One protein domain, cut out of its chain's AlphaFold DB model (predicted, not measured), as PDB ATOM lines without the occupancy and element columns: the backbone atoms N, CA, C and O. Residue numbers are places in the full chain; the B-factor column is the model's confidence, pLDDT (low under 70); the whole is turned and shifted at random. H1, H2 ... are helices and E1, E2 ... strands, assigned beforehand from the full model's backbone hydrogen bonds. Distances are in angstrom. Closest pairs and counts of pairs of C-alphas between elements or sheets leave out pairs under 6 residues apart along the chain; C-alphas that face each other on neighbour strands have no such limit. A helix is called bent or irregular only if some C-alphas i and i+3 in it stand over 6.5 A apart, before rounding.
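AT A GLANCE: This is residues 36 to 141 of the 144 residues of the protein "Hypothetical protein" of Rotaria sp. Silwood2 (UniProt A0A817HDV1). A small, twisted sheet of four strands has one end of a very long helix, H1, packed on one face; H1 then runs on well past the sheet and makes the longest axis. At its far end the short helix H2 turns the chain back, and residues 125 to 134 return to the sheet's edge strand E4. The printed part has 106 residues, in the order E1, E2, E3, H1, H2, E4; the mixed sheet has the order E1, E2, E3, E4, and the class is mixed, helices and strands. The whole is loose, with a radius of gyration of the C-alphas of 18.2 A, and spans 59 by 32 by 18 A.

IN THESE COORDINATES: E1, residues 36 to 40, begins at C-alpha 36 (-24.436, 47.540, 1.540) and is 13.4 A long. E2, residues 60 to 66, measures 19.2 A, and E3, residues 70 to 77, 23.0 A. H1, residues 86 to 117, measures 46.8 A and ends at C-alpha 117 (16.165, 29.665, -4.502). H2, residues 119 to 124, measures 10.4 A and is irregular: C-alphas 120 and 123 are 7.3 A apart. E4, residues 135 to 140, is 16.4 A long.

HOW THE PARTS SIT: E1 and E2 are parallel, with N 37 and O 60 at 2.9 A. E2 and E3 form an antiparallel hairpin, with N 65 and O 72 at 2.8 A. E3 and E4 are parallel, with N 73 and O 137 at 2.8 A. E3, H1, H2 and E4 make a strand-helix-strand unit, two parallel neighbour strands with helices between, its crossover right-handed. H1 is on the sheet in two layers, helix over one face, at a height over the sheet of 9.1 A; it lies over E3 and runs along the strands, only just, at 29.7 degrees to E3 on the local plane. The closest C-alphas of H1 and E3, Ser 86 and Ser 76, are 5.5 A apart. H1 and H2 only just touch, only at the corner, with 3 pairs of C-alphas within 8 A; the closest are Ala 115 and Ala 122, 5.1 A. In H1 every O i to N i+4 pair is within hydrogen-bond range; in H2 0 of 2 are, and 2 of 3 O i to N i+3 pairs.

THE WHOLE: The farthest C-alphas, Ser 80 and Ser 120, are 59.9 A apart. The printed part has no cut, and the link from E1 to E2, 19 residues, is long. Mean pLDDT of the printed part is 82.3; residues 115 to 116 and 119 to 141 are under 70.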
ATOM      1  N   LEU A  36     -24.830  48.318   2.706       98.38
ATOM      2  CA  LEU A  36     -24.436  47.540   1.540       98.38
ATOM      3  C   LEU A  36     -25.101  46.164   1.616       98.38
ATOM      4  O   LEU A  36     -24.790  45.370   2.502       98.38
ATOM      5  N   SER A  37     -26.010  45.889   0.683       98.00
ATOM      6  CA  SER A  37     -26.678  44.593   0.549       98.00
ATOM      7  C   SER A  37     -26.170  43.871  -0.693       98.00
ATOM      8  O   SER A  37     -26.372  44.342  -1.816       98.00
ATOM      9  N   THR A  38     -25.506  42.727  -0.512       98.06
ATOM     10  CA  THR A  38     -24.862  41.992  -1.610       98.06
ATOM     11  C   THR A  38     -25.325  40.552  -1.722       98.06
ATOM     12  O   THR A  38     -25.750  39.931  -0.748       98.06
ATOM     13  N   SER A  39     -25.237  40.010  -2.932       96.75
ATOM     14  CA  SER A  39     -25.455  38.590  -3.177       96.75
ATOM     15  C   SER A  39     -24.789  38.157  -4.473       96.75
ATOM     16  O   SER A  39     -24.754  38.894  -5.461       96.75
ATOM     17  N   GLN A  40     -24.268  36.934  -4.461       95.62
ATOM     18  CA  GLN A  40     -23.835  36.281  -5.681       95.62
ATOM     19  C   GLN A  40     -25.050  35.682  -6.381       95.62
ATOM     20  O   GLN A  40     -25.815  34.929  -5.776       95.62
ATOM     21  N   VAL A  41     -25.175  35.951  -7.673       88.75
ATOM     22  CA  VAL A  41     -26.161  35.324  -8.541       88.75
ATOM     23  C   VAL A  41     -25.420  34.607  -9.651       88.75
ATOM     24  O   VAL A  41     -24.907  35.232 -10.570       88.75
ATOM     25  N   THR A  42     -25.371  33.281  -9.571       87.00
ATOM     26  CA  THR A  42     -24.719  32.469 -10.597       87.00
ATOM     27  C   THR A  42     -25.710  32.138 -11.703       87.00
ATOM     28  O   THR A  42     -26.652  31.373 -11.490       87.00
ATOM     29  N   THR A  43     -25.482  32.689 -12.893       84.31
ATOM     30  CA  THR A  43     -26.211  32.327 -14.115       84.31
ATOM     31  C   THR A  43     -25.223  31.772 -15.143       84.31
ATOM     32  O   THR A  43     -24.088  32.236 -15.247       84.31
ATOM     33  N   THR A  44     -25.637  30.746 -15.888       80.94
ATOM     34  CA  THR A  44     -24.858  30.179 -17.009       80.94
ATOM     35  C   THR A  44     -25.305  30.720 -18.366       80.94
ATOM     36  O   THR A  44     -24.765  30.327 -19.396       80.94
ATOM     37  N   ILE A  45     -26.324  31.582 -18.372       82.25
ATOM     38  CA  ILE A  45     -26.836  32.234 -19.571       82.25
ATOM     39  C   ILE A  45     -25.992  33.488 -19.773       82.25
ATOM     40  O   ILE A  45     -26.013  34.379 -18.925       82.25
ATOM     41  N   ASN A  46     -25.255  33.542 -20.882       72.56
ATOM     42  CA  ASN A  46     -24.480  34.726 -21.248       72.56
ATOM     43  C   ASN A  46     -25.396  35.955 -21.315       72.56
ATOM     44  O   ASN A  46     -26.557  35.844 -21.713       72.56
ATOM     45  N   ASP A  47     -24.872  37.106 -20.902       71.81
ATOM     46  CA  ASP A  47     -25.571  38.398 -20.888       71.81
ATOM     47  C   ASP A  47     -26.823  38.446 -19.986       71.81
ATOM     48  O   ASP A  47     -27.645  39.358 -20.086       71.81
ATOM     49  N   SER A  48     -26.989  37.478 -19.075       81.94
ATOM     50  CA  SER A  48     -28.040  37.502 -18.056       81.94
ATOM     51  C   SER A  48     -27.507  38.025 -16.729       81.94
ATOM     52  O   SER A  48     -26.576  37.467 -16.145       81.94
ATOM     53  N   PHE A  49     -28.174  39.052 -16.209       81.56
ATOM     54  CA  PHE A  49     -27.896  39.629 -14.904       81.56
ATOM     55  C   PHE A  49     -29.162  39.678 -14.048       81.56
ATOM     56  O   PHE A  49     -30.287  39.728 -14.546       81.56
ATOM     57  N   ILE A  50     -28.969  39.663 -12.732       89.19
ATOM     58  CA  ILE A  50     -30.020  39.944 -11.756       89.19
ATOM     59  C   ILE A  50     -29.557  41.148 -10.960       89.19
ATOM     60  O   ILE A  50     -28.430  41.158 -10.475       89.19
ATOM     61  N   CYS A  51     -30.434  42.131 -10.799       91.12
ATOM     62  CA  CYS A  51     -30.192  43.338 -10.020       91.12
ATOM     63  C   CYS A  51     -31.354  43.599  -9.056       91.12
ATOM     64  O   CYS A  51     -32.486  43.174  -9.288       91.12
ATOM     65  N   TYR A  52     -31.076  44.324  -7.977       94.62
ATOM     66  CA  TYR A  52     -32.072  44.797  -7.020       94.62
ATOM     67  C   TYR A  52     -31.632  46.138  -6.423       94.62
ATOM     68  O   TYR A  52     -30.452  46.487  -6.472       94.62
ATOM     69  N   GLY A  53     -32.590  46.893  -5.883       94.12
ATOM     70  CA  GLY A  53     -32.355  48.178  -5.218       94.12
ATOM     71  C   GLY A  53     -31.683  48.045  -3.846       94.12
ATOM     72  O   GLY A  53     -31.655  46.965  -3.254       94.12
ATOM     73  N   ALA A  54     -31.193  49.157  -3.304       95.94
ATOM     74  CA  ALA A  54     -30.732  49.219  -1.921       95.94
ATOM     75  C   ALA A  54     -31.867  48.901  -0.926       95.94
ATOM     76  O   ALA A  54     -33.031  49.230  -1.157       95.94
ATOM     77  N   VAL A  55     -31.525  48.281   0.208       97.94
ATOM     78  CA  VAL A  55     -32.499  47.903   1.258       97.94
ATOM     79  C   VAL A  55     -32.729  49.003   2.299       97.94
ATOM     80  O   VAL A  55     -33.609  48.876   3.149       97.94
ATOM     81  N   VAL A  56     -31.953  50.087   2.225       98.19
ATOM     82  CA  VAL A  56     -32.085  51.301   3.039       98.19
ATOM     83  C   VAL A  56     -31.881  52.542   2.153       98.19
ATOM     84  O   VAL A  56     -31.166  52.447   1.152       98.19
ATOM     85  N   PRO A  57     -32.474  53.707   2.487       97.88
ATOM     86  CA  PRO A  57     -32.394  54.913   1.651       97.88
ATOM     87  C   PRO A  57     -30.976  55.456   1.426       97.88
ATOM     88  O   PRO A  57     -30.725  56.132   0.434       97.88
ATOM     89  N   ASP A  58     -30.057  55.184   2.351       97.94
ATOM     90  CA  ASP A  58     -28.662  55.624   2.349       97.94
ATOM     91  C   ASP A  58     -27.678  54.472   2.097       97.94
ATOM     92  O   ASP A  58     -26.571  54.453   2.640       97.94
ATOM     93  N   GLY A  59     -28.089  53.485   1.302       98.12
ATOM     94  CA  GLY A  59     -27.282  52.308   1.010       98.12
ATOM     95  C   GLY A  59     -27.172  51.966  -0.470       98.12
ATOM     96  O   GLY A  59     -27.663  52.681  -1.344       98.12
ATOM     97  N   TYR A  60     -26.541  50.821  -0.712       98.56
ATOM     98  CA  TYR A  60     -26.325  50.225  -2.020       98.56
ATOM     99  C   TYR A  60     -26.933  48.821  -2.102       98.56
ATOM    100  O   TYR A  60     -26.855  48.037  -1.149       98.56
ATOM    101  N   GLY A  61     -27.494  48.482  -3.261       98.00
ATOM    102  CA  GLY A  61     -27.677  47.099  -3.695       98.00
ATOM    103  C   GLY A  61     -26.528  46.717  -4.624       98.00
ATOM    104  O   GLY A  61     -26.200  47.479  -5.526       98.00
ATOM    105  N   CYS A  62     -25.881  45.575  -4.395       97.38
ATOM    106  CA  CYS A  62     -24.776  45.118  -5.240       97.38
ATOM    107  C   CYS A  62     -24.823  43.600  -5.449       97.38
ATOM    108  O   CYS A  62     -24.354  42.823  -4.612       97.38
ATOM    109  N   SER A  63     -25.407  43.168  -6.560       96.06
ATOM    110  CA  SER A  63     -25.353  41.770  -6.992       96.06
ATOM    111  C   SER A  63     -24.165  41.532  -7.914       96.06
ATOM    112  O   SER A  63     -23.700  42.447  -8.596       96.06
ATOM    113  N   TYR A  64     -23.670  40.294  -7.944       94.94
ATOM    114  CA  TYR A  64     -22.562  39.924  -8.819       94.94
ATOM    115  C   TYR A  64     -22.659  38.502  -9.368       94.94
ATOM    116  O   TYR A  64     -23.115  37.588  -8.680       94.94
ATOM    117  N   ASN A  65     -22.189  38.308 -10.599       92.56
ATOM    118  CA  ASN A  65     -22.068  37.009 -11.256       92.56
ATOM    119  C   ASN A  65     -20.610  36.766 -11.650       92.56
ATOM    120  O   ASN A  65     -20.012  37.566 -12.367       92.56
ATOM    121  N   VAL A  66     -20.031  35.672 -11.161       91.06
ATOM    122  CA  VAL A  66     -18.630  35.320 -11.410       91.06
ATOM    123  C   VAL A  66     -18.566  34.306 -12.546       91.06
ATOM    124  O   VAL A  66     -19.065  33.187 -12.412       91.06
ATOM    125  N   HIS A  67     -17.901  34.684 -13.631       87.69
ATOM    126  CA  HIS A  67     -17.577  33.822 -14.761       87.69
ATOM    127  C   HIS A  67     -16.101  33.398 -14.724       87.69
ATOM    128  O   HIS A  67     -15.342  33.744 -13.817       87.69
ATOM    129  N   SER A  68     -15.680  32.603 -15.711       87.44
ATOM    130  CA  SER A  68     -14.298  32.120 -15.831       87.44
ATOM    131  C   SER A  68     -13.263  33.232 -15.995       87.44
ATOM    132  O   SER A  68     -12.117  33.068 -15.589       87.44
ATOM    133  N   ASP A  69     -13.660  34.323 -16.631       87.69
ATOM    134  CA  ASP A  69     -12.819  35.397 -17.157       87.69
ATOM    135  C   ASP A  69     -13.512  36.758 -17.025       87.69
ATOM    136  O   ASP A  69     -13.058  37.752 -17.581       87.69
ATOM    137  N   SER A  70     -14.592  36.841 -16.254       87.50
ATOM    138  CA  SER A  70     -15.222  38.111 -15.921       87.50
ATOM    139  C   SER A  70     -15.983  38.042 -14.605       87.50
ATOM    140  O   SER A  70     -16.301  36.963 -14.101       87.50
ATOM    141  N   ILE A  71     -16.245  39.207 -14.020       91.56
ATOM    142  CA  ILE A  71     -17.231  39.365 -12.956       91.56
ATOM    143  C   ILE A  71     -18.166  40.486 -13.387       91.56
ATOM    144  O   ILE A  71     -17.732  41.617 -13.604       91.56
ATOM    145  N   LEU A  72     -19.448  40.165 -13.504       91.75
ATOM    146  CA  LEU A  72     -20.490  41.146 -13.767       91.75
ATOM    147  C   LEU A  72     -21.019  41.659 -12.431       91.75
ATOM    148  O   LEU A  72     -21.412  40.853 -11.589       91.75
ATOM    149  N   PHE A  73     -21.059  42.976 -12.245       94.38
ATOM    150  CA  PHE A  73     -21.669  43.632 -11.090       94.38
ATOM    151  C   PHE A  73     -22.895  44.446 -11.518       94.38
ATOM    152  O   PHE A  73     -22.893  45.125 -12.545       94.38
ATOM    153  N   CYS A  74     -23.941  44.426 -10.695       94.81
ATOM    154  CA  CYS A  74     -25.052  45.368 -10.797       94.81
ATOM    155  C   CYS A  74     -25.117  46.177  -9.508       94.81
ATOM    156  O   CYS A  74     -25.404  45.621  -8.447       94.81
ATOM    157  N   VAL A  75     -24.862  47.480  -9.611       96.69
ATOM    158  CA  VAL A  75     -24.842  48.404  -8.472       96.69
ATOM    159  C   VAL A  75     -26.058  49.317  -8.552       96.69
ATOM    160  O   VAL A  75     -26.389  49.833  -9.619       96.69
ATOM    161  N   SER A  76     -26.727  49.513  -7.423       96.31
ATOM    162  CA  SER A  76     -27.869  50.409  -7.293       96.31
ATOM    163  C   SER A  76     -27.754  51.266  -6.036       96.31
ATOM    164  O   SER A  76     -27.230  50.830  -5.010       96.31
ATOM    165  N   SER A  77     -28.279  52.486  -6.107       97.50
ATOM    166  CA  SER A  77     -28.398  53.439  -5.002       97.50
ATOM    167  C   SER A  77     -29.563  54.389  -5.276       97.50
ATOM    168  O   SER A  77     -30.003  54.523  -6.418       97.50
ATOM    169  N   PHE A  78     -30.054  55.082  -4.251       95.25
ATOM    170  CA  PHE A  78     -31.114  56.076  -4.430       95.25
ATOM    171  C   PHE A  78     -30.541  57.455  -4.768       95.25
ATOM    172  O   PHE A  78     -29.741  57.999  -4.007       95.25
ATOM    173  N   HIS A  79     -31.029  58.074  -5.848       94.19
ATOM    174  CA  HIS A  79     -30.672  59.451  -6.240       94.19
ATOM    175  C   HIS A  79     -31.007  60.493  -5.166       94.19
ATOM    176  O   HIS A  79     -30.387  61.552  -5.095       94.19
ATOM    177  N   SER A  80     -31.978  60.195  -4.299       96.38
ATOM    178  CA  SER A  80     -32.356  61.061  -3.181       96.38
ATOM    179  C   SER A  80     -31.288  61.163  -2.087       96.38
ATOM    180  O   SER A  80     -31.379  62.055  -1.244       96.38
ATOM    181  N   CYS A  81     -30.305  60.257  -2.047       96.75
ATOM    182  CA  CYS A  81     -29.256  60.271  -1.035       96.75
ATOM    183  C   CYS A  81     -27.946  60.824  -1.601       96.75
ATOM    184  O   CYS A  81     -27.224  60.152  -2.330       96.75
ATOM    185  N   SER A  82     -27.577  62.029  -1.166       97.06
ATOM    186  CA  SER A  82     -26.329  62.696  -1.568       97.06
ATOM    187  C   SER A  82     -25.044  62.011  -1.084       97.06
ATOM    188  O   SER A  82     -23.955  62.449  -1.440       97.06
ATOM    189  N   LYS A  83     -25.149  60.968  -0.251       97.12
ATOM    190  CA  LYS A  83     -24.008  60.182   0.242       97.12
ATOM    191  C   LYS A  83     -23.726  58.939  -0.602       97.12
ATOM    192  O   LYS A  83     -22.742  58.256  -0.335       97.12
ATOM    193  N   THR A  84     -24.599  58.612  -1.554       96.75
ATOM    194  CA  THR A  84     -24.477  57.404  -2.372       96.75
ATOM    195  C   THR A  84     -24.440  57.741  -3.855       96.75
ATOM    196  O   THR A  84     -25.256  58.532  -4.319       96.75
ATOM    197  N   ASN A  85     -23.539  57.102  -4.598       97.31
ATOM    198  CA  ASN A  85     -23.432  57.229  -6.048       97.31
ATOM    199  C   ASN A  85     -23.009  55.876  -6.638       97.31
ATOM    200  O   ASN A  85     -21.910  55.390  -6.374       97.31
ATOM    201  N   SER A  86     -23.901  55.246  -7.409       94.44
ATOM    202  CA  SER A  86     -23.654  53.918  -7.990       94.44
ATOM    203  C   SER A  86     -22.464  53.901  -8.950       94.44
ATOM    204  O   SER A  86     -21.728  52.917  -8.966       94.44
ATOM    205  N   GLN A  87     -22.243  54.987  -9.698       94.44
ATOM    206  CA  GLN A  87     -21.126  55.096 -10.635       94.44
ATOM    207  C   GLN A  87     -19.793  55.182  -9.881       94.44
ATOM    208  O   GLN A  87     -18.901  54.373 -10.121       94.44
ATOM    209  N   GLU A  88     -19.679  56.090  -8.907       96.62
ATOM    210  CA  GLU A  88     -18.460  56.226  -8.088       96.62
ATOM    211  C   GLU A  88     -18.145  54.937  -7.311       96.62
ATOM    212  O   GLU A  88     -16.982  54.545  -7.181       96.62
ATOM    213  N   PHE A  89     -19.177  54.245  -6.811       97.19
ATOM    214  CA  PHE A  89     -19.011  52.948  -6.156       97.19
ATOM    215  C   PHE A  89     -18.464  51.896  -7.128       97.19
ATOM    216  O   PHE A  89     -17.556  51.149  -6.772       97.19
ATOM    217  N   ALA A  90     -19.001  51.833  -8.348       94.50
ATOM    218  CA  ALA A  90     -18.579  50.879  -9.365       94.50
ATOM    219  C   ALA A  90     -17.140  51.124  -9.854       94.50
ATOM    220  O   ALA A  90     -16.373  50.171 -10.014       94.50
ATOM    221  N   GLU A  91     -16.755  52.389 -10.033       95.62
ATOM    222  CA  GLU A  91     -15.379  52.797 -10.340       95.62
ATOM    223  C   GLU A  91     -14.428  52.378  -9.207       95.62
ATOM    224  O   GLU A  91     -13.472  51.636  -9.438       95.62
ATOM    225  N   SER A  92     -14.764  52.725  -7.960       97.38
ATOM    226  CA  SER A  92     -13.961  52.362  -6.782       97.38
ATOM    227  C   SER A  92     -13.822  50.846  -6.604       97.38
ATOM    228  O   SER A  92     -12.751  50.346  -6.253       97.38
ATOM    229  N   LEU A  93     -14.899  50.092  -6.847       96.50
ATOM    230  CA  LEU A  93     -14.894  48.630  -6.806       96.50
ATOM    231  C   LEU A  93     -13.963  48.050  -7.875       96.50
ATOM    232  O   LEU A  93     -13.195  47.131  -7.589       96.50
ATOM    233  N   THR A  94     -14.011  48.602  -9.087       94.62
ATOM    234  CA  THR A  94     -13.165  48.187 -10.209       94.62
ATOM    235  C   THR A  94     -11.688  48.406  -9.897       94.62
ATOM    236  O   THR A  94     -10.895  47.466  -9.999       94.62
ATOM    237  N   ASP A  95     -11.328  49.602  -9.433       96.50
ATOM    238  CA  ASP A  95      -9.955  49.938  -9.055       96.50
ATOM    239  C   ASP A  95      -9.453  49.039  -7.919       96.50
ATOM    240  O   ASP A  95      -8.382  48.438  -8.021       96.50
ATOM    241  N   THR A  96     -10.277  48.834  -6.887       97.12
ATOM    242  CA  THR A  96      -9.940  47.959  -5.752       97.12
ATOM    243  C   THR A  96      -9.673  46.519  -6.204       97.12
ATOM    244  O   THR A  96      -8.729  45.877  -5.736       97.12
ATOM    245  N   LEU A  97     -10.476  45.981  -7.129       96.12
ATOM    246  CA  LEU A  97     -10.272  44.629  -7.659       96.12
ATOM    247  C   LEU A  97      -8.969  44.519  -8.462       96.12
ATOM    248  O   LEU A  97      -8.265  43.509  -8.348       96.12
ATOM    249  N   TYR A  98      -8.607  45.553  -9.226       95.12
ATOM    250  CA  TYR A  98      -7.320  45.597  -9.920       95.12
ATOM    251  C   TYR A  98      -6.133  45.704  -8.958       95.12
ATOM    252  O   TYR A  98      -5.146  44.989  -9.141       95.12
ATOM    253  N   GLU A  99      -6.236  46.504  -7.899       96.75
ATOM    254  CA  GLU A  99      -5.207  46.578  -6.858       96.75
ATOM    255  C   GLU A  99      -5.008  45.227  -6.160       96.75
ATOM    256  O   GLU A  99      -3.873  44.765  -5.993       96.75
ATOM    257  N   ILE A 100      -6.102  44.538  -5.810       95.94
ATOM    258  CA  ILE A 100      -6.052  43.192  -5.224       95.94
ATOM    259  C   ILE A 100      -5.371  42.212  -6.188       95.94
ATOM    260  O   ILE A 100      -4.488  41.456  -5.769       95.94
ATOM    261  N   ARG A 101      -5.718  42.238  -7.483       93.06
ATOM    262  CA  ARG A 101      -5.067  41.409  -8.516       93.06
ATOM    263  C   ARG A 101      -3.560  41.658  -8.556       93.06
ATOM    264  O   ARG A 101      -2.776  40.703  -8.602       93.06
ATOM    265  N   ASP A 102      -3.147  42.919  -8.549       94.38
ATOM    266  CA  ASP A 102      -1.743  43.304  -8.664       94.38
ATOM    267  C   ASP A 102      -0.945  42.880  -7.422       94.38
ATOM    268  O   ASP A 102       0.144  42.305  -7.553       94.38
ATOM    269  N   LEU A 103      -1.523  43.041  -6.227       94.62
ATOM    270  CA  LEU A 103      -0.963  42.543  -4.968       94.62
ATOM    271  C   LEU A 103      -0.814  41.017  -4.971       94.62
ATOM    272  O   LEU A 103       0.268  40.501  -4.675       94.62
ATOM    273  N   CYS A 104      -1.863  40.280  -5.347       91.50
ATOM    274  CA  CYS A 104      -1.817  38.820  -5.438       91.50
ATOM    275  C   CYS A 104      -0.736  38.349  -6.422       91.50
ATOM    276  O   CYS A 104       0.043  37.443  -6.113       91.50
ATOM    277  N   THR A 105      -0.633  39.008  -7.577       91.00
ATOM    278  CA  THR A 105       0.369  38.695  -8.604       91.00
ATOM    279  C   THR A 105       1.790  38.974  -8.110       91.00
ATOM    280  O   THR A 105       2.706  38.183  -8.358       91.00
ATOM    281  N   LEU A 106       2.000  40.071  -7.376       90.62
ATOM    282  CA  LEU A 106       3.289  40.393  -6.769       90.62
ATOM    283  C   LEU A 106       3.714  39.319  -5.759       90.62
ATOM    284  O   LEU A 106       4.836  38.814  -5.847       90.62
ATOM    285  N   VAL A 107       2.820  38.932  -4.841       88.81
ATOM    286  CA  VAL A 107       3.092  37.875  -3.852       88.81
ATOM    287  C   VAL A 107       3.427  36.559  -4.554       88.81
ATOM    288  O   VAL A 107       4.390  35.887  -4.179       88.81
ATOM    289  N   GLN A 108       2.707  36.215  -5.622       81.94
ATOM    290  CA  GLN A 108       2.963  34.995  -6.380       81.94
ATOM    291  C   GLN A 108       4.352  34.994  -7.041       81.94
ATOM    292  O   GLN A 108       5.090  34.011  -6.929       81.94
ATOM    293  N   ARG A 109       4.762  36.102  -7.674       84.19
ATOM    294  CA  ARG A 109       6.111  36.243  -8.264       84.19
ATOM    295  C   ARG A 109       7.214  36.118  -7.209       84.19
ATOM    296  O   ARG A 109       8.250  35.493  -7.455       84.19
ATOM    297  N   GLN A 110       6.998  36.676  -6.017       84.62
ATOM    298  CA  GLN A 110       7.941  36.539  -4.903       84.62
ATOM    299  C   GLN A 110       8.042  35.085  -4.426       84.62
ATOM    300  O   GLN A 110       9.149  34.573  -4.258       84.62
ATOM    301  N   GLN A 111       6.911  34.390  -4.277       79.38
ATOM    302  CA  GLN A 111       6.886  32.974  -3.901       79.38
ATOM    303  C   GLN A 111       7.595  32.089  -4.936       79.38
ATOM    304  O   GLN A 111       8.374  31.214  -4.554       79.38
ATOM    305  N   GLN A 112       7.410  32.356  -6.233       74.50
ATOM    306  CA  GLN A 112       8.144  31.681  -7.310       74.50
ATOM    307  C   GLN A 112       9.656  31.922  -7.202       74.50
ATOM    308  O   GLN A 112      10.442  30.977  -7.256       74.50
ATOM    309  N   THR A 113      10.073  33.168  -6.964       73.56
ATOM    310  CA  THR A 113      11.491  33.526  -6.777       73.56
ATOM    311  C   THR A 113      12.108  32.805  -5.572       73.56
ATOM    312  O   THR A 113      13.242  32.328  -5.638       73.56
ATOM    313  N   ILE A 114      11.368  32.685  -4.467       75.19
ATOM    314  CA  ILE A 114      11.816  31.980  -3.256       75.19
ATOM    315  C   ILE A 114      11.927  30.473  -3.506       75.19
ATOM    316  O   ILE A 114      12.920  29.863  -3.110       75.19
ATOM    317  N   ALA A 115      10.948  29.872  -4.183       68.19
ATOM    318  CA  ALA A 115      10.961  28.448  -4.501       68.19
ATOM    319  C   ALA A 115      12.086  28.067  -5.475       68.19
ATOM    320  O   ALA A 115      12.704  27.020  -5.304       68.19
ATOM    321  N   LEU A 116      12.431  28.947  -6.423       66.25
ATOM    322  CA  LEU A 116      13.610  28.779  -7.282       66.25
ATOM    323  C   LEU A 116      14.926  28.814  -6.483       66.25
ATOM    324  O   LEU A 116      15.869  28.103  -6.817       66.25
ATOM    325  N   ARG A 117      14.994  29.601  -5.400       76.12
ATOM    326  CA  ARG A 117      16.165  29.665  -4.502       76.12
ATOM    327  C   ARG A 117      16.223  28.518  -3.485       76.12
ATOM    328  O   ARG A 117      17.273  28.297  -2.887       76.12
ATOM    329  N   ARG A 118      15.114  27.805  -3.254       73.06
ATOM    330  CA  ARG A 118      15.001  26.678  -2.312       73.06
ATOM    331  C   ARG A 118      14.197  25.535  -2.950       73.06
ATOM    332  O   ARG A 118      12.992  25.436  -2.709       73.06
ATOM    333  N   PRO A 119      14.844  24.637  -3.718       62.12
ATOM    334  CA  PRO A 119      14.155  23.613  -4.509       62.12
ATOM    335  C   PRO A 119      13.325  22.621  -3.678       62.12
ATOM    336  O   PRO A 119      12.369  22.049  -4.194       62.12
ATOM    337  N   SER A 120      13.597  22.481  -2.375       64.06
ATOM    338  CA  SER A 120      12.756  21.706  -1.450       64.06
ATOM    339  C   SER A 120      11.329  22.259  -1.273       64.06
ATOM    340  O   SER A 120      10.473  21.556  -0.741       64.06
ATOM    341  N   TYR A 121      11.044  23.491  -1.724       53.03
ATOM    342  CA  TYR A 121       9.737  24.158  -1.624       53.03
ATOM    343  C   TYR A 121       8.941  24.175  -2.947       53.03
ATOM    344  O   TYR A 121       7.766  24.546  -2.958       53.03
ATOM    345  N   ALA A 122       9.554  23.752  -4.060       55.69
ATOM    346  CA  ALA A 122       8.989  23.849  -5.411       55.69
ATOM    347  C   ALA A 122       7.696  23.031  -5.607       55.69
ATOM    348  O   ALA A 122       6.819  23.434  -6.368       55.69
ATOM    349  N   ALA A 123       7.531  21.931  -4.864       54.47
ATOM    350  CA  ALA A 123       6.365  21.052  -4.971       54.47
ATOM    351  C   ALA A 123       5.037  21.694  -4.506       54.47
ATOM    352  O   ALA A 123       3.973  21.189  -4.850       54.47
ATOM    353  N   LYS A 124       5.066  22.807  -3.750       54.75
ATOM    354  CA  LYS A 124       3.849  23.455  -3.218       54.75
ATOM    355  C   LYS A 124       3.227  24.517  -4.139       54.75
ATOM    356  O   LYS A 124       2.080  24.886  -3.918       54.75
ATOM    357  N   LEU A 125       3.941  25.012  -5.159       51.41
ATOM    358  CA  LEU A 125       3.501  26.172  -5.959       51.41
ATOM    359  C   LEU A 125       2.676  25.842  -7.213       51.41
ATOM    360  O   LEU A 125       2.039  26.734  -7.768       51.41
ATOM    361  N   ALA A 126       2.662  24.588  -7.670       48.81
ATOM    362  CA  ALA A 126       2.048  24.218  -8.950       48.81
ATOM    363  C   ALA A 126       0.506  24.356  -8.995       48.81
ATOM    364  O   ALA A 126      -0.080  24.235 -10.067       48.81
ATOM    365  N   ALA A 127      -0.152  24.628  -7.861       44.56
ATOM    366  CA  ALA A 127      -1.612  24.657  -7.745       44.56
ATOM    367  C   ALA A 127      -2.256  26.061  -7.813       44.56
ATOM    368  O   ALA A 127      -3.479  26.156  -7.835       44.56
ATOM    369  N   GLN A 128      -1.488  27.155  -7.867       47.31
ATOM    370  CA  GLN A 128      -2.049  28.514  -7.934       47.31
ATOM    371  C   GLN A 128      -2.086  29.031  -9.376       47.31
ATOM    372  O   GLN A 128      -1.244  29.822  -9.793       47.31
ATOM    373  N   LYS A 129      -3.071  28.597 -10.164       44.12
ATOM    374  CA  LYS A 129      -3.477  29.350 -11.358       44.12
ATOM    375  C   LYS A 129      -4.542  30.352 -10.928       44.12
ATOM    376  O   LYS A 129      -5.683  29.966 -10.706       44.12
ATOM    377  N   PHE A 130      -4.149  31.612 -10.761       47.53
ATOM    378  CA  PHE A 130      -5.100  32.714 -10.648       47.53
ATOM    379  C   PHE A 130      -5.448  33.208 -12.056       47.53
ATOM    380  O   PHE A 130      -4.591  33.213 -12.944       47.53
ATOM    381  N   ILE A 131      -6.713  33.556 -12.266       44.97
ATOM    382  CA  ILE A 131      -7.259  33.992 -13.552       44.97
ATOM    383  C   ILE A 131      -6.639  35.357 -13.881       44.97
ATOM    384  O   ILE A 131      -6.842  36.330 -13.163       44.97
ATOM    385  N   SER A 132      -5.819  35.426 -14.933       43.06
ATOM    386  CA  SER A 132      -5.055  36.634 -15.280       43.06
ATOM    387  C   SER A 132      -5.837  37.649 -16.121       43.06
ATOM    388  O   SER A 132      -5.261  38.653 -16.531       43.06
ATOM    389  N   SER A 133      -7.107  37.381 -16.429       44.03
ATOM    390  CA  SER A 133      -7.893  38.134 -17.412       44.03
ATOM    391  C   SER A 133      -9.368  38.222 -17.023       44.03
ATOM    392  O   SER A 133     -10.222  37.859 -17.819       44.03
ATOM    393  N   THR A 134      -9.667  38.639 -15.790       43.47
ATOM    394  CA  THR A 134     -11.049  38.905 -15.370       43.47
ATOM    395  C   THR A 134     -11.477  40.300 -15.834       43.47
ATOM    396  O   THR A 134     -10.960  41.290 -15.321       43.47
ATOM    397  N   SER A 135     -12.396  40.382 -16.795       51.38
ATOM    398  CA  SER A 135     -13.074  41.622 -17.202       51.38
ATOM    399  C   SER A 135     -14.179  41.983 -16.200       51.38
ATOM    400  O   SER A 135     -14.843  41.096 -15.668       51.38
ATOM    401  N   ILE A 136     -14.383  43.269 -15.914       58.12
ATOM    402  CA  ILE A 136     -15.465  43.739 -15.033       58.12
ATOM    403  C   ILE A 136     -16.540  44.373 -15.905       58.12
ATOM    404  O   ILE A 136     -16.252  45.299 -16.660       58.12
ATOM    405  N   GLU A 137     -17.765  43.864 -15.806       58.56
ATOM    406  CA  GLU A 137     -18.919  44.392 -16.535       58.56
ATOM    407  C   GLU A 137     -19.916  45.009 -15.559       58.56
ATOM    408  O   GLU A 137     -20.218  44.428 -14.517       58.56
ATOM    409  N   LEU A 138     -20.411  46.200 -15.894       57.06
ATOM    410  CA  LEU A 138     -21.323  46.969 -15.056       57.06
ATOM    411  C   LEU A 138     -22.681  47.082 -15.738       57.06
ATOM    412  O   LEU A 138     -22.777  47.523 -16.882       57.06
ATOM    413  N   CYS A 139     -23.734  46.709 -15.014       54.72
ATOM    414  CA  CYS A 139     -25.105  47.000 -15.411       54.72
ATOM    415  C   CYS A 139     -25.674  48.109 -14.520       54.72
ATOM    416  O   CYS A 139     -25.778  47.942 -13.302       54.72
ATOM    417  N   GLU A 140     -26.048  49.232 -15.133       49.31
ATOM    418  CA  GLU A 140     -26.680  50.359 -14.451       49.31
ATOM    419  C   GLU A 140     -28.204  50.254 -14.548       49.31
ATOM    420  O   GLU A 140     -28.775  50.255 -15.640       49.31
ATOM    421  N   HIS A 141     -28.881  50.211 -13.399       49.34
ATOM    422  CA  HIS A 141     -30.335  50.317 -13.331       49.34
ATOM    423  C   HIS A 141     -30.729  51.474 -12.409       49.34
ATOM    424  O   HIS A 141     -30.580  51.405 -11.191       49.34
TER     425      HIS A 141